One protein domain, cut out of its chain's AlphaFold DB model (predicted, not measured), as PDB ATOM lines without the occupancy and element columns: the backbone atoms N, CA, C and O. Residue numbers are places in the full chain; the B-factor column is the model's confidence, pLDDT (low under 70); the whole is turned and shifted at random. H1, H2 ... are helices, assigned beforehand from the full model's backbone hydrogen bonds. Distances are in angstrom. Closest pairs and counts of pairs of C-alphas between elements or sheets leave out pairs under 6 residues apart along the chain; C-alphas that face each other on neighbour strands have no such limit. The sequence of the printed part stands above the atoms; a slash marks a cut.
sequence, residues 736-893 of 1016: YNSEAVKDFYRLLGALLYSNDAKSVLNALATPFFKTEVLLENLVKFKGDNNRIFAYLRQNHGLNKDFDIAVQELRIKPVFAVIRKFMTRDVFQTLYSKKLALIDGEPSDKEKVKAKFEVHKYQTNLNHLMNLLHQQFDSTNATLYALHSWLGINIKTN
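AT A GLANCE: This is residues 736 to 893 of the 1016 residues of the protein "DNA helicase" of Bacillus mycoides (UniProt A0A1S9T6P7). The long helix H8 runs along one side of the body, with H7 folded back on part of it, and H1 meets H8 steeply and runs into the core. H2 and H9 pack on H1, H4 packs on H2 with short H3 close by, and H5 and H6 lie by H1. The printed part has 158 residues with nine named helices, H1 to H9 in chain order, and no named strand: all helix. It is compact, with a radius of gyration of the C-alphas of 16.6 A and spans of 48 by 42 by 30 A.

HOW THE PARTS SIT: Start at H8, residues 844 to 871; its residues 846 to 858 touch H7, residues 824 to 836, in a hairpin at 39 degrees, closest at C-alphas 854 and 827, 6.1 A. The hub H1, residues 739 to 752, touches H8 with residues 739 to 744 alone, closest at C-alphas 740 and 857, 5.4 A, a steep tilt of 52 degrees. H1 touches H2, residues 757 to 764, in a hairpin at 43 degrees, closest at C-alphas 750 and 759, 4.7 A. H9, residues 879 to 892, touches H1 at 37 degrees, only just steep, closest at C-alphas 883 and 748, 6.0 A. H4, residues 785 to 795, touches H2, closest at C-alphas 789 and 757, 4.8 A; H3, residues 776 to 779, is close to H4 but not clearly touching. H5, residues 801 to 808, is close to H1 but not clearly touching; H6, residues 814 to 821, is near H1. Every O i to N i+4 pair is within hydrogen-bond range in H1, H2, H4, H5, H7, H8 and H9, and 2 of 4 in H6; H3 is too short for one.

IN THESE COORDINATES: Find C-alpha 739 at (56.173, 74.095, 77.697), where H1 begins; it is 19.8 A long. H8 runs 40.8 A from C-alpha 844 at (67.828, 68.203, 97.307), and H9 ends at C-alpha 892, (47.552, 85.818, 69.746).

THE WHOLE: Look for the farthest C-alphas at Gly 840 and Asn 876, 49.6 A apart. The printed part has no cut, and H2 to H3 is a long link. The mean pLDDT of the printed part is 85.1, with residues 797 to 801, 873 to 876 and 892 to 893 under 70.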
ATOM      1  N   TYR A 736      49.443  79.772  77.067       87.12
ATOM      2  CA  TYR A 736      49.609  79.274  75.699       87.12
ATOM      3  C   TYR A 736      51.079  79.204  75.263       87.12
ATOM      4  O   TYR A 736      51.421  78.489  74.326       87.12
ATOM      5  N   ASN A 737      51.963  79.915  75.961       84.81
ATOM      6  CA  ASN A 737      53.401  79.878  75.755       84.81
ATOM      7  C   ASN A 737      54.143  78.883  76.659       84.81
ATOM      8  O   ASN A 737      55.362  78.748  76.499       84.81
ATOM      9  N   SER A 738      53.441  78.186  77.553       88.81
ATOM     10  CA  SER A 738      54.022  77.177  78.438       88.81
ATOM     11  C   SER A 738      54.587  75.989  77.655       88.81
ATOM     12  O   SER A 738      54.171  75.693  76.529       88.81
ATOM     13  N   GLU A 739      55.546  75.293  78.268       91.06
ATOM     14  CA  GLU A 739      56.173  74.095  77.697       91.06
ATOM     15  C   GLU A 739      55.118  73.026  77.362       91.06
ATOM     16  O   GLU A 739      55.067  72.545  76.232       91.06
ATOM     17  N   ALA A 740      54.189  72.763  78.288       93.00
ATOM     18  CA  ALA A 740      53.113  71.787  78.116       93.00
ATOM     19  C   ALA A 740      52.206  72.089  76.913       93.00
ATOM     20  O   ALA A 740      51.898  71.191  76.127       93.00
ATOM     21  N   VAL A 741      51.795  73.350  76.727       93.62
ATOM     22  CA  VAL A 741      50.924  73.729  75.603       93.62
ATOM     23  C   VAL A 741      51.664  73.644  74.269       93.62
ATOM     24  O   VAL A 741      51.111  73.149  73.284       93.62
ATOM     25  N   LYS A 742      52.926  74.087  74.223       94.12
ATOM     26  CA  LYS A 742      53.765  73.996  73.018       94.12
ATOM     27  C   LYS A 742      54.036  72.547  72.628       94.12
ATOM     28  O   LYS A 742      53.951  72.217  71.446       94.12
ATOM     29  N   ASP A 743      54.309  71.684  73.596       94.75
ATOM     30  CA  ASP A 743      54.503  70.254  73.363       94.75
ATOM     31  C   ASP A 743      53.227  69.574  72.886       94.75
ATOM     32  O   ASP A 743      53.259  68.806  71.925       94.75
ATOM     33  N   PHE A 744      52.083  69.907  73.486       95.25
ATOM     34  CA  PHE A 744      50.796  69.405  73.022       95.25
ATOM     35  C   PHE A 744      50.499  69.861  71.587       95.25
ATOM     36  O   PHE A 744      50.080  69.061  70.755       95.25
ATOM     37  N   TYR A 745      50.786  71.122  71.250       95.62
ATOM     38  CA  TYR A 745      50.663  71.627  69.882       95.62
ATOM     39  C   TYR A 745      51.570  70.868  68.897       95.62
ATOM     40  O   TYR A 745      51.124  70.523  67.801       95.62
ATOM     41  N   ARG A 746      52.812  70.537  69.289       94.44
ATOM     42  CA  ARG A 746      53.729  69.696  68.492       94.44
ATOM     43  C   ARG A 746      53.174  68.283  68.291       94.44
ATOM     44  O   ARG A 746      53.229  67.782  67.170       94.44
ATOM     45  N   LEU A 747      52.589  67.673  69.327       92.88
ATOM     46  CA  LEU A 747      51.913  66.374  69.231       92.88
ATOM     47  C   LEU A 747      50.740  66.424  68.238       92.88
ATOM     48  O   LEU A 747      50.662  65.578  67.347       92.88
ATOM     49  N   LEU A 748      49.860  67.430  68.339       94.31
ATOM     50  CA  LEU A 748      48.759  67.611  67.385       94.31
ATOM     51  C   LEU A 748      49.279  67.786  65.953       94.31
ATOM     52  O   LEU A 748      48.721  67.203  65.026       94.31
ATOM     53  N   GLY A 749      50.349  68.568  65.779       94.50
ATOM     54  CA  GLY A 749      50.994  68.790  64.487       94.50
ATOM     55  C   GLY A 749      51.545  67.499  63.880       94.50
ATOM     56  O   GLY A 749      51.291  67.228  62.709       94.50
ATOM     57  N   ALA A 750      52.219  66.663  64.672       91.94
ATOM     58  CA  ALA A 750      52.708  65.361  64.220       91.94
ATOM     59  C   ALA A 750      51.574  64.399  63.846       91.94
ATOM     60  O   ALA A 750      51.670  63.713  62.835       91.94
ATOM     61  N   LEU A 751      50.483  64.362  64.617       91.75
ATOM     62  CA  LEU A 751      49.322  63.526  64.290       91.75
ATOM     63  C   LEU A 751      48.607  64.004  63.013       91.75
ATOM     64  O   LEU A 751      48.118  63.182  62.239       91.75
ATOM     65  N   LEU A 752      48.555  65.322  62.786       93.06
ATOM     66  CA  LEU A 752      47.901  65.927  61.622       93.06
ATOM     67  C   LEU A 752      48.744  65.766  60.350       93.06
ATOM     68  O   LEU A 752      48.206  65.452  59.289       93.06
ATOM     69  N   TYR A 753      50.060  65.937  60.469       92.31
ATOM     70  CA  TYR A 753      51.035  65.834  59.385       92.31
ATOM     71  C   TYR A 753      51.956  64.625  59.600       92.31
ATOM     72  O   TYR A 753      53.176  64.747  59.650       92.31
ATOM     73  N   SER A 754      51.363  63.435  59.710       88.31
ATOM     74  CA  SER A 754      52.067  62.196  60.089       88.31
ATOM     75  C   SER A 754      53.148  61.720  59.114       88.31
ATOM     76  O   SER A 754      53.981  60.910  59.504       88.31
ATOM     77  N   ASN A 755      53.181  62.243  57.883       86.75
ATOM     78  CA  ASN A 755      54.228  61.968  56.887       86.75
ATOM     79  C   ASN A 755      55.293  63.082  56.789       86.75
ATOM     80  O   ASN A 755      56.211  62.986  55.972       86.75
ATOM     81  N   ASP A 756      55.166  64.158  57.571       90.81
ATOM     82  CA  ASP A 756      56.148  65.243  57.628       90.81
ATOM     83  C   ASP A 756      57.183  64.955  58.721       90.81
ATOM     84  O   ASP A 756      56.899  65.006  59.922       90.81
ATOM     85  N   ALA A 757      58.416  64.674  58.303       89.50
ATOM     86  CA  ALA A 757      59.526  64.347  59.183       89.50
ATOM     87  C   ALA A 757      59.805  65.465  60.188       89.50
ATOM     88  O   ALA A 757      60.163  65.179  61.327       89.50
ATOM     89  N   LYS A 758      59.615  66.731  59.791       90.62
ATOM     90  CA  LYS A 758      59.811  67.879  60.682       90.62
ATOM     91  C   LYS A 758      58.791  67.876  61.820       90.62
ATOM     92  O   LYS A 758      59.176  68.021  62.980       90.62
ATOM     93  N   SER A 759      57.508  67.716  61.505       91.06
ATOM     94  CA  SER A 759      56.435  67.658  62.504       91.06
ATOM     95  C   SER A 759      56.640  66.497  63.476       91.06
ATOM     96  O   SER A 759      56.562  66.693  64.688       91.06
ATOM     97  N   VAL A 760      56.995  65.319  62.963       89.19
ATOM     98  CA  VAL A 760      57.233  64.127  63.787       89.19
ATOM     99  C   VAL A 760      58.494  64.258  64.646       89.19
ATOM    100  O   VAL A 760      58.448  63.949  65.833       89.19
ATOM    101  N   LEU A 761      59.589  64.792  64.101       89.50
ATOM    102  CA  LEU A 761      60.812  65.069  64.861       89.50
ATOM    103  C   LEU A 761      60.547  66.023  66.036       89.50
ATOM    104  O   LEU A 761      60.999  65.768  67.149       89.50
ATOM    105  N   ASN A 762      59.774  67.090  65.808       89.19
ATOM    106  CA  ASN A 762      59.406  68.040  66.861       89.19
ATOM    107  C   ASN A 762      58.579  67.389  67.975       89.19
ATOM    108  O   ASN A 762      58.726  67.772  69.133       89.19
ATOM    109  N   ALA A 763      57.709  66.430  67.645       89.19
ATOM    110  CA  ALA A 763      56.938  65.696  68.641       89.19
ATOM    111  C   ALA A 763      57.807  64.698  69.418       89.19
ATOM    112  O   ALA A 763      57.682  64.630  70.636       89.19
ATOM    113  N   LEU A 764      58.736  63.990  68.762       86.50
ATOM    114  CA  LEU A 764      59.663  63.059  69.427       86.50
ATOM    115  C   LEU A 764      60.555  63.739  70.477       86.50
ATOM    116  O   LEU A 764      60.931  63.106  71.456       86.50
ATOM    117  N   ALA A 765      60.857  65.030  70.312       84.75
ATOM    118  CA  ALA A 765      61.613  65.800  71.301       84.75
ATOM    119  C   ALA A 765      60.837  66.055  72.614       84.75
ATOM    120  O   ALA A 765      61.439  66.386  73.634       84.75
ATOM    121  N   THR A 766      59.511  65.895  72.610       88.19
ATOM    122  CA  THR A 766      58.652  66.167  73.773       88.19
ATOM    123  C   THR A 766      58.651  65.010  74.791       88.19
ATOM    124  O   THR A 766      59.093  63.899  74.485       88.19
ATOM    125  N   PRO A 767      58.132  65.214  76.015       88.50
ATOM    126  CA  PRO A 767      57.987  64.152  77.018       88.50
ATOM    127  C   PRO A 767      56.967  63.059  76.661       88.50
ATOM    128  O   PRO A 767      56.951  62.017  77.312       88.50
ATOM    129  N   PHE A 768      56.128  63.267  75.635       87.50
ATOM    130  CA  PHE A 768      55.160  62.264  75.166       87.50
ATOM    131  C   PHE A 768      55.826  61.016  74.570       87.50
ATOM    132  O   PHE A 768      55.182  59.977  74.446       87.50
ATOM    133  N   PHE A 769      57.113  61.106  74.219       82.75
ATOM    134  CA  PHE A 769      57.895  60.006  73.670       82.75
ATOM    135  C   PHE A 769      59.143  59.763  74.529       82.75
ATOM    136  O   PHE A 769      59.843  60.691  74.935       82.75
ATOM    137  N   LYS A 770      59.452  58.486  74.786       76.31
ATOM    138  CA  LYS A 770      60.606  58.045  75.598       76.31
ATOM    139  C   LYS A 770      61.927  58.010  74.814       76.31
ATOM    140  O   LYS A 770      62.871  57.343  75.221       76.31
ATOM    141  N   THR A 771      61.990  58.675  73.664       75.44
ATOM    142  CA  THR A 771      63.127  58.604  72.744       75.44
ATOM    143  C   THR A 771      63.739  59.976  72.535       75.44
ATOM    144  O   THR A 771      63.033  60.975  72.450       75.44
ATOM    145  N   GLU A 772      65.061  60.004  72.416       73.00
ATOM    146  CA  GLU A 772      65.823  61.182  72.031       73.00
ATOM    147  C   GLU A 772      66.444  60.969  70.644       73.00
ATOM    148  O   GLU A 772      66.904  59.873  70.309       73.00
ATOM    149  N   VAL A 773      66.406  62.008  69.809       83.06
ATOM    150  CA  VAL A 773      66.943  61.978  68.445       83.06
ATOM    151  C   VAL A 773      68.123  62.936  68.367       83.06
ATOM    152  O   VAL A 773      67.945  64.151  68.369       83.06
ATOM    153  N   LEU A 774      69.333  62.391  68.247       84.19
ATOM    154  CA  LEU A 774      70.532  63.196  68.027       84.19
ATOM    155  C   LEU A 774      70.513  63.779  66.607       84.19
ATOM    156  O   LEU A 774      70.514  63.034  65.623       84.19
ATOM    157  N   LEU A 775      70.508  65.112  66.494       84.50
ATOM    158  CA  LEU A 775      70.405  65.816  65.207       84.50
ATOM    159  C   LEU A 775      71.569  65.498  64.257       84.50
ATOM    160  O   LEU A 775      71.374  65.454  63.043       84.50
ATOM    161  N   GLU A 776      72.753  65.205  64.794       86.56
ATOM    162  CA  GLU A 776      73.942  64.801  64.030       86.56
ATOM    163  C   GLU A 776      73.676  63.574  63.146       86.56
ATOM    164  O   GLU A 776      74.102  63.521  61.988       86.56
ATOM    165  N   ASN A 777      72.861  62.632  63.633       87.12
ATOM    166  CA  ASN A 777      72.489  61.429  62.890       87.12
ATOM    167  C   ASN A 777      71.609  61.727  61.668       87.12
ATOM    168  O   ASN A 777      71.495  60.881  60.775       87.12
ATOM    169  N   LEU A 778      70.993  62.913  61.613       88.56
ATOM    170  CA  LEU A 778      70.107  63.334  60.532       88.56
ATOM    171  C   LEU A 778      70.823  64.148  59.446       88.56
ATOM    172  O   LEU A 778      70.340  64.202  58.313       88.56
ATOM    173  N   VAL A 779      71.989  64.734  59.748       89.31
ATOM    174  CA  VAL A 779      72.750  65.604  58.826       89.31
ATOM    175  C   VAL A 779      73.040  64.902  57.495       89.31
ATOM    176  O   VAL A 779      72.921  65.503  56.424       89.31
ATOM    177  N   LYS A 780      73.319  63.590  57.536       90.44
ATOM    178  CA  LYS A 780      73.581  62.750  56.353       90.44
ATOM    179  C   LYS A 780      72.440  62.720  55.330       90.44
ATOM    180  O   LYS A 780      72.676  62.411  54.164       90.44
ATOM    181  N   PHE A 781      71.214  63.051  55.737       91.75
ATOM    182  CA  PHE A 781      70.043  63.050  54.861       91.75
ATOM    183  C   PHE A 781      69.802  64.387  54.146       91.75
ATOM    184  O   PHE A 781      68.926  64.445  53.291       91.75
ATOM    185  N   LYS A 782      70.568  65.447  54.455       89.44
ATOM    186  CA  LYS A 782      70.518  66.757  53.768       89.44
ATOM    187  C   LYS A 782      69.103  67.355  53.630       89.44
ATOM    188  O   LYS A 782      68.797  67.996  52.630       89.44
ATOM    189  N   GLY A 783      68.238  67.138  54.622       87.25
ATOM    190  CA  GLY A 783      66.863  67.655  54.620       87.25
ATOM    191  C   GLY A 783      65.851  66.849  53.792       87.25
ATOM    192  O   GLY A 783      64.713  67.288  53.659       87.25
ATOM    193  N   ASP A 784      66.218  65.679  53.256       92.81
ATOM    194  CA  ASP A 784      65.280  64.789  52.557       92.81
ATOM    195  C   ASP A 784      64.235  64.218  53.533       92.81
ATOM    196  O   ASP A 784      64.545  63.376  54.381       92.81
ATOM    197  N   ASN A 785      62.984  64.667  53.390       90.50
ATOM    198  CA  ASN A 785      61.875  64.287  54.264       90.50
ATOM    199  C   ASN A 785      61.678  62.770  54.354       90.50
ATOM    200  O   ASN A 785      61.538  62.231  55.446       90.50
ATOM    201  N   ASN A 786      61.691  62.066  53.221       90.12
ATOM    202  CA  ASN A 786      61.369  60.640  53.182       90.12
ATOM    203  C   ASN A 786      62.467  59.810  53.846       90.12
ATOM    204  O   ASN A 786      62.175  58.869  54.583       90.12
ATOM    205  N   ARG A 787      63.733  60.177  53.622       91.12
ATOM    206  CA  ARG A 787      64.878  59.494  54.239       91.12
ATOM    207  C   ARG A 787      64.949  59.746  55.740       91.12
ATOM    208  O   ARG A 787      65.184  58.805  56.494       91.12
ATOM    209  N   ILE A 788      64.706  60.985  56.172       89.50
ATOM    210  CA  ILE A 788      64.640  61.327  57.597       89.50
ATOM    211  C   ILE A 788      63.479  60.576  58.246       89.50
ATOM    212  O   ILE A 788      63.678  59.904  59.252       89.50
ATOM    213  N   PHE A 789      62.286  60.619  57.652       86.62
ATOM    214  CA  PHE A 789      61.113  59.927  58.177       86.62
ATOM    215  C   PHE A 789      61.335  58.412  58.289       86.62
ATOM    216  O   PHE A 789      61.060  57.824  59.333       86.62
ATOM    217  N   ALA A 790      61.911  57.783  57.258       86.25
ATOM    218  CA  ALA A 790      62.265  56.365  57.287       86.25
ATOM    219  C   ALA A 790      63.275  56.042  58.402       86.25
ATOM    220  O   ALA A 790      63.107  55.055  59.117       86.25
ATOM    221  N   TYR A 791      64.286  56.895  58.594       88.44
ATOM    222  CA  TYR A 791      65.259  56.744  59.674       88.44
ATOM    223  C   TYR A 791      64.609  56.847  61.059       88.44
ATOM    224  O   TYR A 791      64.865  55.996  61.913       88.44
ATOM    225  N   LEU A 792      63.750  57.850  61.276       86.31
ATOM    226  CA  LEU A 792      63.009  58.010  62.530       86.31
ATOM    227  C   LEU A 792      62.134  56.781  62.798       86.31
ATOM    228  O   LEU A 792      62.106  56.262  63.914       86.31
ATOM    229  N   ARG A 793      61.477  56.256  61.758       79.75
ATOM    230  CA  ARG A 793      60.617  55.077  61.865       79.75
ATOM    231  C   ARG A 793      61.381  53.809  62.219       79.75
ATOM    232  O   ARG A 793      60.899  52.997  63.002       79.75
ATOM    233  N   GLN A 794      62.572  53.638  61.661       81.69
ATOM    234  CA  GLN A 794      63.387  52.453  61.896       81.69
ATOM    235  C   GLN A 794      64.077  52.468  63.269       81.69
ATOM    236  O   GLN A 794      64.182  51.417  63.893       81.69
ATOM    237  N   ASN A 795      64.535  53.634  63.738       79.75
ATOM    238  CA  ASN A 795      65.483  53.715  64.858       79.75
ATOM    239  C   ASN A 795      64.907  54.330  66.141       79.75
ATOM    240  O   ASN A 795      65.481  54.141  67.208       79.75
ATOM    241  N   HIS A 796      63.792  55.059  66.062       74.56
ATOM    242  CA  HIS A 796      63.301  55.899  67.162       74.56
ATOM    243  C   HIS A 796      61.875  55.551  67.607       74.56
ATOM    244  O   HIS A 796      61.151  56.393  68.130       74.56
ATOM    245  N   GLY A 797      61.461  54.295  67.410       59.94
ATOM    246  CA  GLY A 797      60.272  53.763  68.077       59.94
ATOM    247  C   GLY A 797      58.932  54.341  67.613       59.94
ATOM    248  O   GLY A 797      57.937  54.131  68.295       59.94
ATOM    249  N   LEU A 798      58.846  54.980  66.435       66.12
ATOM    250  CA  LEU A 798      57.551  55.346  65.820       66.12
ATOM    251  C   LEU A 798      56.680  54.122  65.454       66.12
ATOM    252  O   LEU A 798      55.591  54.277  64.906       66.12
ATOM    253  N   ASN A 799      57.132  52.902  65.748       60.38
ATOM    254  CA  ASN A 799      56.449  51.671  65.381       60.38
ATOM    255  C   ASN A 799      55.476  51.200  66.475       60.38
ATOM    256  O   ASN A 799      55.812  51.119  67.654       60.38
ATOM    257  N   LYS A 800      54.280  50.827  66.003       61.69
ATOM    258  CA  LYS A 800      53.027  50.494  66.703       61.69
ATOM    259  C   LYS A 800      52.282  51.686  67.300       61.69
ATOM    260  O   LYS A 800      51.301  52.068  66.685       61.69
ATOM    261  N   ASP A 801      52.677  52.302  68.407       69.06
ATOM    262  CA  ASP A 801      51.739  53.188  69.133       69.06
ATOM    263  C   ASP A 801      51.369  54.489  68.392       69.06
ATOM    264  O   ASP A 801      50.196  54.866  68.365       69.06
ATOM    265  N   PHE A 802      52.327  55.147  67.726       80.12
ATOM    266  CA  PHE A 802      52.052  56.347  66.918       80.12
ATOM    267  C   PHE A 802      51.253  56.014  65.650       80.12
ATOM    268  O   PHE A 802      50.233  56.645  65.376       80.12
ATOM    269  N   ASP A 803      51.660  54.977  64.913       79.12
ATOM    270  CA  ASP A 803      50.932  54.495  63.732       79.12
ATOM    271  C   ASP A 803      49.505  54.028  64.091       79.12
ATOM    272  O   ASP A 803      48.554  54.325  63.366       79.12
ATOM    273  N   ILE A 804      49.331  53.349  65.233       83.31
ATOM    274  CA  ILE A 804      48.026  52.948  65.777       83.31
ATOM    275  C   ILE A 804      47.198  54.188  66.093       83.31
ATOM    276  O   ILE A 804      46.035  54.235  65.709       83.31
ATOM    277  N   ALA A 805      47.771  55.208  66.733       87.38
ATOM    278  CA  ALA A 805      47.056  56.449  67.006       87.38
ATOM    279  C   ALA A 805      46.591  57.139  65.712       87.38
ATOM    280  O   ALA A 805      45.431  57.538  65.609       87.38
ATOM    281  N   VAL A 806      47.449  57.218  64.689       87.94
ATOM    282  CA  VAL A 806      47.097  57.782  63.372       87.94
ATOM    283  C   VAL A 806      45.978  56.979  62.696       87.94
ATOM    284  O   VAL A 806      45.079  57.563  62.087       87.94
ATOM    285  N   GLN A 807      45.989  55.649  62.810       86.75
ATOM    286  CA  GLN A 807      44.911  54.798  62.298       86.75
ATOM    287  C   GLN A 807      43.614  54.962  63.098       86.75
ATOM    288  O   GLN A 807      42.539  55.081  62.513       86.75
ATOM    289  N   GLU A 808      43.698  55.011  64.425       90.50
ATOM    290  CA  GLU A 808      42.548  55.171  65.309       90.50
ATOM    291  C   GLU A 808      41.856  56.521  65.134       90.50
ATOM    292  O   GLU A 808      40.635  56.570  65.244       90.50
ATOM    293  N   LEU A 809      42.580  57.590  64.792       90.31
ATOM    294  CA  LEU A 809      41.985  58.895  64.473       90.31
ATOM    295  C   LEU A 809      40.993  58.840  63.300       90.31
ATOM    296  O   LEU A 809      40.181  59.751  63.152       90.31
ATOM    297  N   ARG A 810      41.027  57.782  62.477       86.25
ATOM    298  CA  ARG A 810      40.055  57.559  61.393       86.25
ATOM    299  C   ARG A 810      38.725  56.984  61.878       86.25
ATOM    300  O   ARG A 810      37.747  57.055  61.144       86.25
ATOM    301  N   ILE A 811      38.702  56.370  63.061       88.69
ATOM    302  CA  ILE A 811      37.573  55.558  63.545       88.69
ATOM    303  C   ILE A 811      37.129  55.887  64.977       88.69
ATOM    304  O   ILE A 811      36.066  55.444  65.402       88.69
ATOM    305  N   LYS A 812      37.924  56.642  65.741       88.44
ATOM    306  CA  LYS A 812      37.647  57.035  67.128       88.44
ATOM    307  C   LYS A 812      37.599  58.559  67.261       88.44
ATOM    308  O   LYS A 812      38.317  59.254  66.542       88.44
ATOM    309  N   PRO A 813      36.821  59.089  68.225       88.19
ATOM    310  CA  PRO A 813      36.854  60.510  68.557       88.19
ATOM    311  C   PRO A 813      38.270  60.982  68.906       88.19
ATOM    312  O   PRO A 813      39.003  60.301  69.629       88.19
ATOM    313  N   VAL A 814      38.632  62.183  68.450       90.06
ATOM    314  CA  VAL A 814      39.991  62.742  68.568       90.06
ATOM    315  C   VAL A 814      40.485  62.766  70.020       90.06
ATOM    316  O   VAL A 814      41.606  62.343  70.305       90.06
ATOM    317  N   PHE A 815      39.630  63.164  70.967       89.81
ATOM    318  CA  PHE A 815      39.977  63.189  72.391       89.81
ATOM    319  C   PHE A 815      40.298  61.805  72.974       89.81
ATOM    320  O   PHE A 815      41.135  61.710  73.870       89.81
ATOM    321  N   ALA A 816      39.668  60.736  72.477       87.75
ATOM    322  CA  ALA A 816      39.929  59.379  72.956       87.75
ATOM    323  C   ALA A 816      41.334  58.903  72.564       87.75
ATOM    324  O   ALA A 816      41.990  58.221  73.348       87.75
ATOM    325  N   VAL A 817      41.809  59.292  71.376       89.62
ATOM    326  CA  VAL A 817      43.158  58.955  70.907       89.62
ATOM    327  C   VAL A 817      44.210  59.810  71.613       89.62
ATOM    328  O   VAL A 817      45.178  59.269  72.136       89.62
ATOM    329  N   ILE A 818      44.001  61.128  71.710       89.31
ATOM    330  CA  ILE A 818      44.955  62.046  72.361       89.31
ATOM    331  C   ILE A 818      45.204  61.657  73.826       89.31
ATOM    332  O   ILE A 818      46.346  61.670  74.279       89.31
ATOM    333  N   ARG A 819      44.161  61.255  74.568       88.25
ATOM    334  CA  ARG A 819      44.291  60.838  75.977       88.25
ATOM    335  C   ARG A 819      45.257  59.671  76.188       88.25
ATOM    336  O   ARG A 819      45.818  59.568  77.273       88.25
ATOM    337  N   LYS A 820      45.508  58.839  75.171       86.25
ATOM    338  CA  LYS A 820      46.481  57.739  75.258       86.25
ATOM    339  C   LYS A 820      47.925  58.212  75.385       86.25
ATOM    340  O   LYS A 820      48.738  57.477  75.926       86.25
ATOM    341  N   PHE A 821      48.233  59.420  74.919       85.69
ATOM    342  CA  PHE A 821      49.562  60.011  75.074       85.69
ATOM    343  C   PHE A 821      49.747  60.665  76.446       85.69
ATOM    344  O   PHE A 821      50.873  60.924  76.838       85.69
ATOM    345  N   MET A 822      48.676  60.924  77.202       84.62
ATOM    346  CA  MET A 822      48.727  61.637  78.486       84.62
ATOM    347  C   MET A 822      48.757  60.666  79.678       84.62
ATOM    348  O   MET A 822      47.862  60.661  80.522       84.62
ATOM    349  N   THR A 823      49.770  59.800  79.731       82.75
ATOM    350  CA  THR A 823      49.935  58.779  80.785       82.75
ATOM    351  C   THR A 823      50.833  59.250  81.930       82.75
ATOM    352  O   THR A 823      51.631  60.170  81.769       82.75
ATOM    353  N   ARG A 824      50.781  58.565  83.087       78.06
ATOM    354  CA  ARG A 824      51.685  58.835  84.230       78.06
ATOM    355  C   ARG A 824      53.172  58.773  83.845       78.06
ATOM    356  O   ARG A 824      53.967  59.554  84.358       78.06
ATOM    357  N   ASP A 825      53.520  57.909  82.896       83.12
ATOM    358  CA  ASP A 825      54.873  57.763  82.349       83.12
ATOM    359  C   ASP A 825      55.441  59.050  81.729       83.12
ATOM    360  O   ASP A 825      56.659  59.232  81.734       83.12
ATOM    361  N   VAL A 826      54.595  59.951  81.213       85.38
ATOM    362  CA  VAL A 826      55.037  61.235  80.634       85.38
ATOM    363  C   VAL A 826      55.710  62.087  81.704       85.38
ATOM    364  O   VAL A 826      56.788  62.634  81.487       85.38
ATOM    365  N   PHE A 827      55.106  62.148  82.890       88.75
ATOM    366  CA  PHE A 827      55.608  62.945  84.007       88.75
ATOM    367  C   PHE A 827      56.888  62.348  84.599       88.75
ATOM    368  O   PHE A 827      57.802  63.089  84.949       88.75
ATOM    369  N   GLN A 828      57.003  61.015  84.632       86.19
ATOM    370  CA  GLN A 828      58.254  60.342  85.000       86.19
ATOM    371  C   GLN A 828      59.365  60.613  83.979       86.19
ATOM    372  O   GLN A 828      60.479  60.946  84.363       86.19
ATOM    373  N   THR A 829      59.050  60.536  82.682       85.31
ATOM    374  CA  THR A 829      60.004  60.820  81.600       85.31
ATOM    375  C   THR A 829      60.500  62.262  81.672       85.31
ATOM    376  O   THR A 829      61.699  62.503  81.573       85.31
ATOM    377  N   LEU A 830      59.595  63.221  81.898       88.75
ATOM    378  CA  LEU A 830      59.949  64.626  82.096       88.75
ATOM    379  C   LEU A 830      60.843  64.817  83.327       88.75
ATOM    380  O   LEU A 830      61.846  65.520  83.239       88.75
ATOM    381  N   TYR A 831      60.517  64.166  84.448       88.88
ATOM    382  CA  TYR A 831      61.329  64.222  85.664       88.88
ATOM    383  C   TYR A 831      62.753  63.709  85.417       88.88
ATOM    384  O   TYR A 831      63.720  64.406  85.716       88.88
ATOM    385  N   SER A 832      62.887  62.532  84.800       86.50
ATOM    386  CA  SER A 832      64.188  61.954  84.451       86.50
ATOM    387  C   SER A 832      64.975  62.835  83.479       86.50
ATOM    388  O   SER A 832      66.162  63.048  83.701       86.50
ATOM    389  N   LYS A 833      64.325  63.391  82.444       85.75
ATOM    390  CA  LYS A 833      64.962  64.325  81.498       85.75
ATOM    391  C   LYS A 833      65.486  65.575  82.208       85.75
ATOM    392  O   LYS A 833      66.607  65.980  81.943       85.75
ATOM    393  N   LYS A 834      64.714  66.160  83.131       87.12
ATOM    394  CA  LYS A 834      65.140  67.347  83.892       87.12
ATOM    395  C   LYS A 834      66.335  67.064  84.800       87.12
ATOM    396  O   LYS A 834      67.246  67.878  84.847       87.12
ATOM    397  N   LEU A 835      66.363  65.911  85.472       88.31
ATOM    398  CA  LEU A 835      67.513  65.528  86.299       88.31
ATOM    399  C   LEU A 835      68.770  65.230  85.471       88.31
ATOM    400  O   LEU A 835      69.867  65.527  85.923       88.31
ATOM    401  N   ALA A 836      68.621  64.674  84.267       85.31
ATOM    402  CA  ALA A 836      69.747  64.363  83.385       85.31
ATOM    403  C   ALA A 836      70.462  65.606  82.817       85.31
ATOM    404  O   ALA A 836      71.563  65.475  82.294       85.31
ATOM    405  N   LEU A 837      69.846  66.791  82.903       84.06
ATOM    406  CA  LEU A 837      70.450  68.066  82.495       84.06
ATOM    407  C   LEU A 837      71.370  68.671  83.566       84.06
ATOM    408  O   LEU A 837      72.009  69.685  83.303       84.06
ATOM    409  N   ILE A 838      71.393  68.098  84.772       85.50
ATOM    410  CA  ILE A 838      72.206  68.584  85.884       85.50
ATOM    411  C   ILE A 838      73.576  67.907  85.819       85.50
ATOM    412  O   ILE A 838      73.670  66.679  85.776       85.50
ATOM    413  N   ASP A 839      74.636  68.711  85.850       81.19
ATOM    414  CA  ASP A 839      76.007  68.213  85.912       81.19
ATOM    415  C   ASP A 839      76.309  67.652  87.316       81.19
ATOM    416  O   ASP A 839      76.497  68.398  88.275       81.19
ATOM    417  N   GLY A 840      76.389  66.322  87.442       85.38
ATOM    418  CA  GLY A 840      76.723  65.632  88.697       85.38
ATOM    419  C   GLY A 840      75.514  65.049  89.441       85.38
ATOM    420  O   GLY A 840      74.472  64.787  88.845       85.38
ATOM    421  N   GLU A 841      75.662  64.771  90.744       86.00
ATOM    422  CA  GLU A 841      74.546  64.279  91.568       86.00
ATOM    423  C   GLU A 841      73.597  65.431  91.947       86.00
ATOM    424  O   GLU A 841      74.043  66.381  92.593       86.00
ATOM    425  N   PRO A 842      72.289  65.345  91.626       85.94
ATOM    426  CA  PRO A 842      71.346  66.413  91.942       85.94
ATOM    427  C   PRO A 842      71.197  66.626  93.452       85.94
ATOM    428  O   PRO A 842      70.870  65.693  94.199       85.94
ATOM    429  N   SER A 843      71.354  67.873  93.889       84.50
ATOM    430  CA  SER A 843      71.070  68.313  95.256       84.50
ATOM    431  C   SER A 843      69.577  68.195  95.594       84.50
ATOM    432  O   SER A 843      68.713  68.080  94.718       84.50
ATOM    433  N   ASP A 844      69.233  68.258  96.882       79.19
ATOM    434  CA  ASP A 844      67.828  68.203  97.307       79.19
ATOM    435  C   ASP A 844      67.012  69.391  96.778       79.19
ATOM    436  O   ASP A 844      65.871  69.204  96.350       79.19
ATOM    437  N   LYS A 845      67.616  70.587  96.701       76.19
ATOM    438  CA  LYS A 845      66.988  71.773  96.093       76.19
ATOM    439  C   LYS A 845      66.645  71.530  94.621       76.19
ATOM    440  O   LYS A 845      65.528  71.811  94.192       76.19
ATOM    441  N   GLU A 846      67.564  70.947  93.857       82.62
ATOM    442  CA  GLU A 846      67.345  70.652  92.437       82.62
ATOM    443  C   GLU A 846      66.303  69.549  92.223       82.62
ATOM    444  O   GLU A 846      65.461  69.651  91.329       82.62
ATOM    445  N   LYS A 847      66.284  68.518  93.079       83.75
ATOM    446  CA  LYS A 847      65.243  67.479  93.046       83.75
ATOM    447  C   LYS A 847      63.855  68.056  93.322       83.75
ATOM    448  O   LYS A 847      62.896  67.638  92.668       83.75
ATOM    449  N   VAL A 848      63.737  68.987  94.272       81.12
ATOM    450  CA  VAL A 848      62.484  69.701  94.575       81.12
ATOM    451  C   VAL A 848      62.059  70.565  93.386       81.12
ATOM    452  O   VAL A 848      60.918  70.437  92.937       81.12
ATOM    453  N   LYS A 849      62.978  71.347  92.801       81.69
ATOM    454  CA  LYS A 849      62.718  72.153  91.595       81.69
ATOM    455  C   LYS A 849      62.212  71.290  90.433       81.69
ATOM    456  O   LYS A 849      61.153  71.571  89.873       81.69
ATOM    457  N   ALA A 850      62.889  70.183  90.128       86.19
ATOM    458  CA  ALA A 850      62.478  69.267  89.063       86.19
ATOM    459  C   ALA A 850      61.084  68.661  89.313       86.19
ATOM    460  O   ALA A 850      60.276  68.562  88.388       86.19
ATOM    461  N   LYS A 851      60.760  68.289  90.564       86.31
ATOM    462  CA  LYS A 851      59.410  67.815  90.927       86.31
ATOM    463  C   LYS A 851      58.358  68.902  90.719       86.31
ATOM    464  O   LYS A 851      57.287  68.599  90.191       86.31
ATOM    465  N   PHE A 852      58.644  70.138  91.125       83.81
ATOM    466  CA  PHE A 852      57.734  71.270  90.964       83.81
ATOM    467  C   PHE A 852      57.435  71.548  89.486       83.81
ATOM    468  O   PHE A 852      56.272  71.626  89.096       83.81
ATOM    469  N   GLU A 853      58.462  71.604  88.635       85.94
ATOM    470  CA  GLU A 853      58.293  71.838  87.196       85.94
ATOM    471  C   GLU A 853      57.471  70.738  86.505       85.94
ATOM    472  O   GLU A 853      56.666  71.026  85.618       85.94
ATOM    473  N   VAL A 854      57.616  69.479  86.934       89.69
ATOM    474  CA  VAL A 854      56.804  68.358  86.432       89.69
ATOM    475  C   VAL A 854      55.335  68.504  86.830       89.69
ATOM    476  O   VAL A 854      54.454  68.317  85.989       89.69
ATOM    477  N   HIS A 855      55.054  68.880  88.082       87.50
ATOM    478  CA  HIS A 855      53.682  69.154  88.523       87.50
ATOM    479  C   HIS A 855      53.086  70.330  87.754       87.50
ATOM    480  O   HIS A 855      51.959  70.239  87.275       87.50
ATOM    481  N   LYS A 856      53.858  71.401  87.549       87.00
ATOM    482  CA  LYS A 856      53.445  72.548  86.737       87.00
ATOM    483  C   LYS A 856      53.071  72.133  85.313       87.00
ATOM    484  O   LYS A 856      52.006  72.505  84.821       87.00
ATOM    485  N   TYR A 857      53.898  71.309  84.671       91.38
ATOM    486  CA  TYR A 857      53.608  70.753  83.350       91.38
ATOM    487  C   TYR A 857      52.291  69.961  83.336       91.38
ATOM    488  O   TYR A 857      51.456  70.154  82.450       91.38
ATOM    489  N   GLN A 858      52.074  69.103  84.339       90.75
ATOM    490  CA  GLN A 858      50.848  68.316  84.486       90.75
ATOM    491  C   GLN A 858      49.606  69.195  84.669       90.75
ATOM    492  O   GLN A 858      48.596  68.978  83.994       90.75
ATOM    493  N   THR A 859      49.670  70.192  85.550       89.19
ATOM    494  CA  THR A 859      48.565  71.124  85.806       89.19
ATOM    495  C   THR A 859      48.213  71.911  84.543       89.19
ATOM    496  O   THR A 859      47.037  71.987  84.179       89.19
ATOM    497  N   ASN A 860      49.217  72.407  83.812       90.88
ATOM    498  CA  ASN A 860      49.012  73.108  82.544       90.88
ATOM    499  C   ASN A 860      48.354  72.214  81.480       90.88
ATOM    500  O   ASN A 860      47.434  72.650  80.787       90.88
ATOM    501  N   LEU A 861      48.779  70.952  81.364       92.19
ATOM    502  CA  LEU A 861      48.193  70.002  80.417       92.19
ATOM    503  C   LEU A 861      46.729  69.678  80.762       92.19
ATOM    504  O   LEU A 861      45.874  69.656  79.877       92.19
ATOM    505  N   ASN A 862      46.417  69.490  82.045       90.38
ATOM    506  CA  ASN A 862      45.045  69.271  82.508       90.38
ATOM    507  C   ASN A 862      44.148  70.485  82.229       90.38
ATOM    508  O   ASN A 862      43.026  70.327  81.745       90.38
ATOM    509  N   HIS A 863      44.648  71.698  82.485       90.25
ATOM    510  CA  HIS A 863      43.924  72.930  82.172       90.25
ATOM    511  C   HIS A 863      43.667  73.074  80.673       90.25
ATOM    512  O   HIS A 863      42.538  73.352  80.265       90.25
ATOM    513  N   LEU A 864      44.663  72.769  79.832       91.56
ATOM    514  CA  LEU A 864      44.496  72.770  78.377       91.56
ATOM    515  C   LEU A 864      43.367  71.830  77.946       91.56
ATOM    516  O   LEU A 864      42.529  72.200  77.126       91.56
ATOM    517  N   MET A 865      43.314  70.629  78.519       89.44
ATOM    518  CA  MET A 865      42.256  69.665  78.220       89.44
ATOM    519  C   MET A 865      40.874  70.168  78.639       89.44
ATOM    520  O   MET A 865      39.914  69.982  77.890       89.44
ATOM    521  N   ASN A 866      40.766  70.848  79.781       84.75
ATOM    522  CA  ASN A 866      39.516  71.476  80.210       84.75
ATOM    523  C   ASN A 866      39.068  72.566  79.228       84.75
ATOM    524  O   ASN A 866      37.905  72.572  78.823       84.75
ATOM    525  N   LEU A 867      39.981  73.436  78.787       84.75
ATOM    526  CA  LEU A 867      39.684  74.475  77.793       84.75
ATOM    527  C   LEU A 867      39.225  73.872  76.461       84.75
ATOM    528  O   LEU A 867      38.240  74.326  75.877       84.75
ATOM    529  N   LEU A 868      39.888  72.810  75.996       86.31
ATOM    530  CA  LEU A 868      39.491  72.107  74.779       86.31
ATOM    531  C   LEU A 868      38.099  71.469  74.913       86.31
ATOM    532  O   LEU A 868      37.311  71.554  73.974       86.31
ATOM    533  N   HIS A 869      37.766  70.885  76.066       81.94
ATOM    534  CA  HIS A 869      36.433  70.328  76.323       81.94
ATOM    535  C   HIS A 869      35.335  71.393  76.434       81.94
ATOM    536  O   HIS A 869      34.202  71.139  76.041       81.94
ATOM    537  N   GLN A 870      35.652  72.584  76.946       74.12
ATOM    538  CA  GLN A 870      34.713  73.709  76.972       74.12
ATOM    539  C   GLN A 870      34.466  74.281  75.572       74.12
ATOM    540  O   GLN A 870      33.357  74.715  75.263       74.12
ATOM    541  N   GLN A 871      35.503  74.308  74.733       78.00
ATOM    542  CA  GLN A 871      35.448  74.907  73.403       78.00
ATOM    543  C   GLN A 871      34.834  73.981  72.345       78.00
ATOM    544  O   GLN A 871      34.181  74.465  71.418       78.00
ATOM    545  N   PHE A 872      35.086  72.676  72.440       78.81
ATOM    546  CA  PHE A 872      34.681  71.695  71.442       78.81
ATOM    547  C   PHE A 872      33.769  70.642  72.062       78.81
ATOM    548  O   PHE A 872      34.152  69.965  73.015       78.81
ATOM    549  N   ASP A 873      32.590  70.452  71.470       62.22
ATOM    550  CA  ASP A 873      31.751  69.308  71.810       62.22
ATOM    551  C   ASP A 873      32.477  68.009  71.420       62.22
ATOM    552  O   ASP A 873      33.094  67.905  70.353       62.22
ATOM    553  N   SER A 874      32.416  67.015  72.304       58.50
ATOM    554  CA  SER A 874      33.156  65.750  72.206       58.50
ATOM    555  C   SER A 874      32.887  64.972  70.911       58.50
ATOM    556  O   SER A 874      33.723  64.172  70.488       58.50
ATOM    557  N   THR A 875      31.751  65.240  70.268       55.00
ATOM    558  CA  THR A 875      31.258  64.598  69.044       55.00
ATOM    559  C   THR A 875      31.732  65.269  67.750       55.00
ATOM    560  O   THR A 875      31.818  64.589  66.732       55.00
ATOM    561  N   ASN A 876      32.097  66.558  67.773       63.59
ATOM    562  CA  ASN A 876      32.394  67.353  66.566       63.59
ATOM    563  C   ASN A 876      33.837  67.899  66.509       63.59
ATOM    564  O   ASN A 876      34.191  68.676  65.620       63.59
ATOM    565  N   ALA A 877      34.688  67.505  67.455       81.69
ATOM    566  CA  ALA A 877      36.087  67.912  67.506       81.69
ATOM    567  C   ALA A 877      36.927  67.216  66.417       81.69
ATOM    568  O   ALA A 877      37.100  65.997  66.440       81.69
ATOM    569  N   THR A 878      37.517  67.991  65.501       88.69
ATOM    570  CA  THR A 878      38.498  67.487  64.524       88.69
ATOM    571  C   THR A 878      39.917  67.886  64.911       88.69
ATOM    572  O   THR A 878      40.142  68.931  65.522       88.69
ATOM    573  N   LEU A 879      40.902  67.081  64.509       90.25
ATOM    574  CA  LEU A 879      42.308  67.363  64.803       90.25
ATOM    575  C   LEU A 879      42.765  68.706  64.209       90.25
ATOM    576  O   LEU A 879      43.482  69.459  64.864       90.25
ATOM    577  N   TYR A 880      42.291  69.039  63.003       90.19
ATOM    578  CA  TYR A 880      42.551  70.331  62.370       90.19
ATOM    579  C   TYR A 880      41.945  71.494  63.164       90.19
ATOM    580  O   TYR A 880      42.627  72.494  63.381       90.19
ATOM    581  N   ALA A 881      40.697  71.369  63.634       86.38
ATOM    582  CA  ALA A 881      40.051  72.415  64.426       86.38
ATOM    583  C   ALA A 881      40.793  72.667  65.747       86.38
ATOM    584  O   ALA A 881      41.048  73.821  66.090       86.38
ATOM    585  N   LEU A 882      41.207  71.599  66.438       91.75
ATOM    586  CA  LEU A 882      42.003  71.683  67.666       91.75
ATOM    587  C   LEU A 882      43.356  72.357  67.409       91.75
ATOM    588  O   LEU A 882      43.710  73.315  68.095       91.75
ATOM    589  N   HIS A 883      44.092  71.888  66.397       93.31
ATOM    590  CA  HIS A 883      45.399  72.436  66.041       93.31
ATOM    591  C   HIS A 883      45.299  73.906  65.604       93.31
ATOM    592  O   HIS A 883      46.086  74.738  66.046       93.31
ATOM    593  N   SER A 884      44.310  74.257  64.776       86.25
ATOM    594  CA  SER A 884      44.085  75.631  64.316       86.25
ATOM    595  C   SER A 884      43.729  76.564  65.473       86.25
ATOM    596  O   SER A 884      44.366  77.604  65.647       86.25
ATOM    597  N   TRP A 885      42.777  76.164  66.322       86.94
ATOM    598  CA  TRP A 885      42.387  76.940  67.496       86.94
ATOM    599  C   TRP A 885      43.568  77.155  68.437       86.94
ATOM    600  O   TRP A 885      43.843  78.290  68.829       86.94
ATOM    601  N   LEU A 886      44.323  76.102  68.753       89.88
ATOM    602  CA  LEU A 886      45.473  76.227  69.640       89.88
ATOM    603  C   LEU A 886      46.567  77.102  69.013       89.88
ATOM    604  O   LEU A 886      47.097  77.984  69.680       89.88
ATOM    605  N   GLY A 887      46.838  76.943  67.716       88.44
ATOM    606  CA  GLY A 887      47.790  77.774  66.980       88.44
ATOM    607  C   GLY A 887      47.413  79.259  66.957       88.44
ATOM    608  O   GLY A 887      48.290  80.114  67.097       88.44
ATOM    609  N   ILE A 888      46.121  79.587  66.829       78.62
ATOM    610  CA  ILE A 888      45.618  80.965  66.951       78.62
ATOM    611  C   ILE A 888      45.864  81.489  68.368       78.62
ATOM    612  O   ILE A 888      46.376  82.598  68.512       78.62
ATOM    613  N   ASN A 889      45.555  80.714  69.410       82.50
ATOM    614  CA  ASN A 889      45.755  81.148  70.797       82.50
ATOM    615  C   ASN A 889      47.239  81.324  71.159       82.50
ATOM    616  O   ASN A 889      47.583  82.313  71.801       82.50
ATOM    617  N   ILE A 890      48.126  80.449  70.672       83.38
ATOM    618  CA  ILE A 890      49.585  80.590  70.823       83.38
ATOM    619  C   ILE A 890      50.079  81.879  70.148       83.38
ATOM    620  O   ILE A 890      50.833  82.640  70.747       83.38
ATOM    621  N   LYS A 891      49.636  82.165  68.914       76.69
ATOM    622  CA  LYS A 891      50.054  83.367  68.164       76.69
ATOM    623  C   LYS A 891      49.494  84.668  68.736       76.69
ATOM    624  O   LYS A 891      50.175  85.687  68.717       76.69
ATOM    625  N   THR A 892      48.242  84.643  69.186       63.88
ATOM    626  CA  THR A 892      47.552  85.818  69.746       63.88
ATOM    627  C   THR A 892      47.868  86.047  71.218       63.88
ATOM    628  O   THR A 892      47.511  87.101  71.730       63.88
ATOM    629  N   ASN A 893      48.539  85.085  71.865       59.50
ATOM    630  CA  ASN A 893      48.923  85.088  73.272       59.50
ATOM    631  C   ASN A 893      47.819  85.656  74.174       59.50
ATOM    632  O   ASN A 893      48.014  86.668  74.850       59.50
TER     633      ASN A 893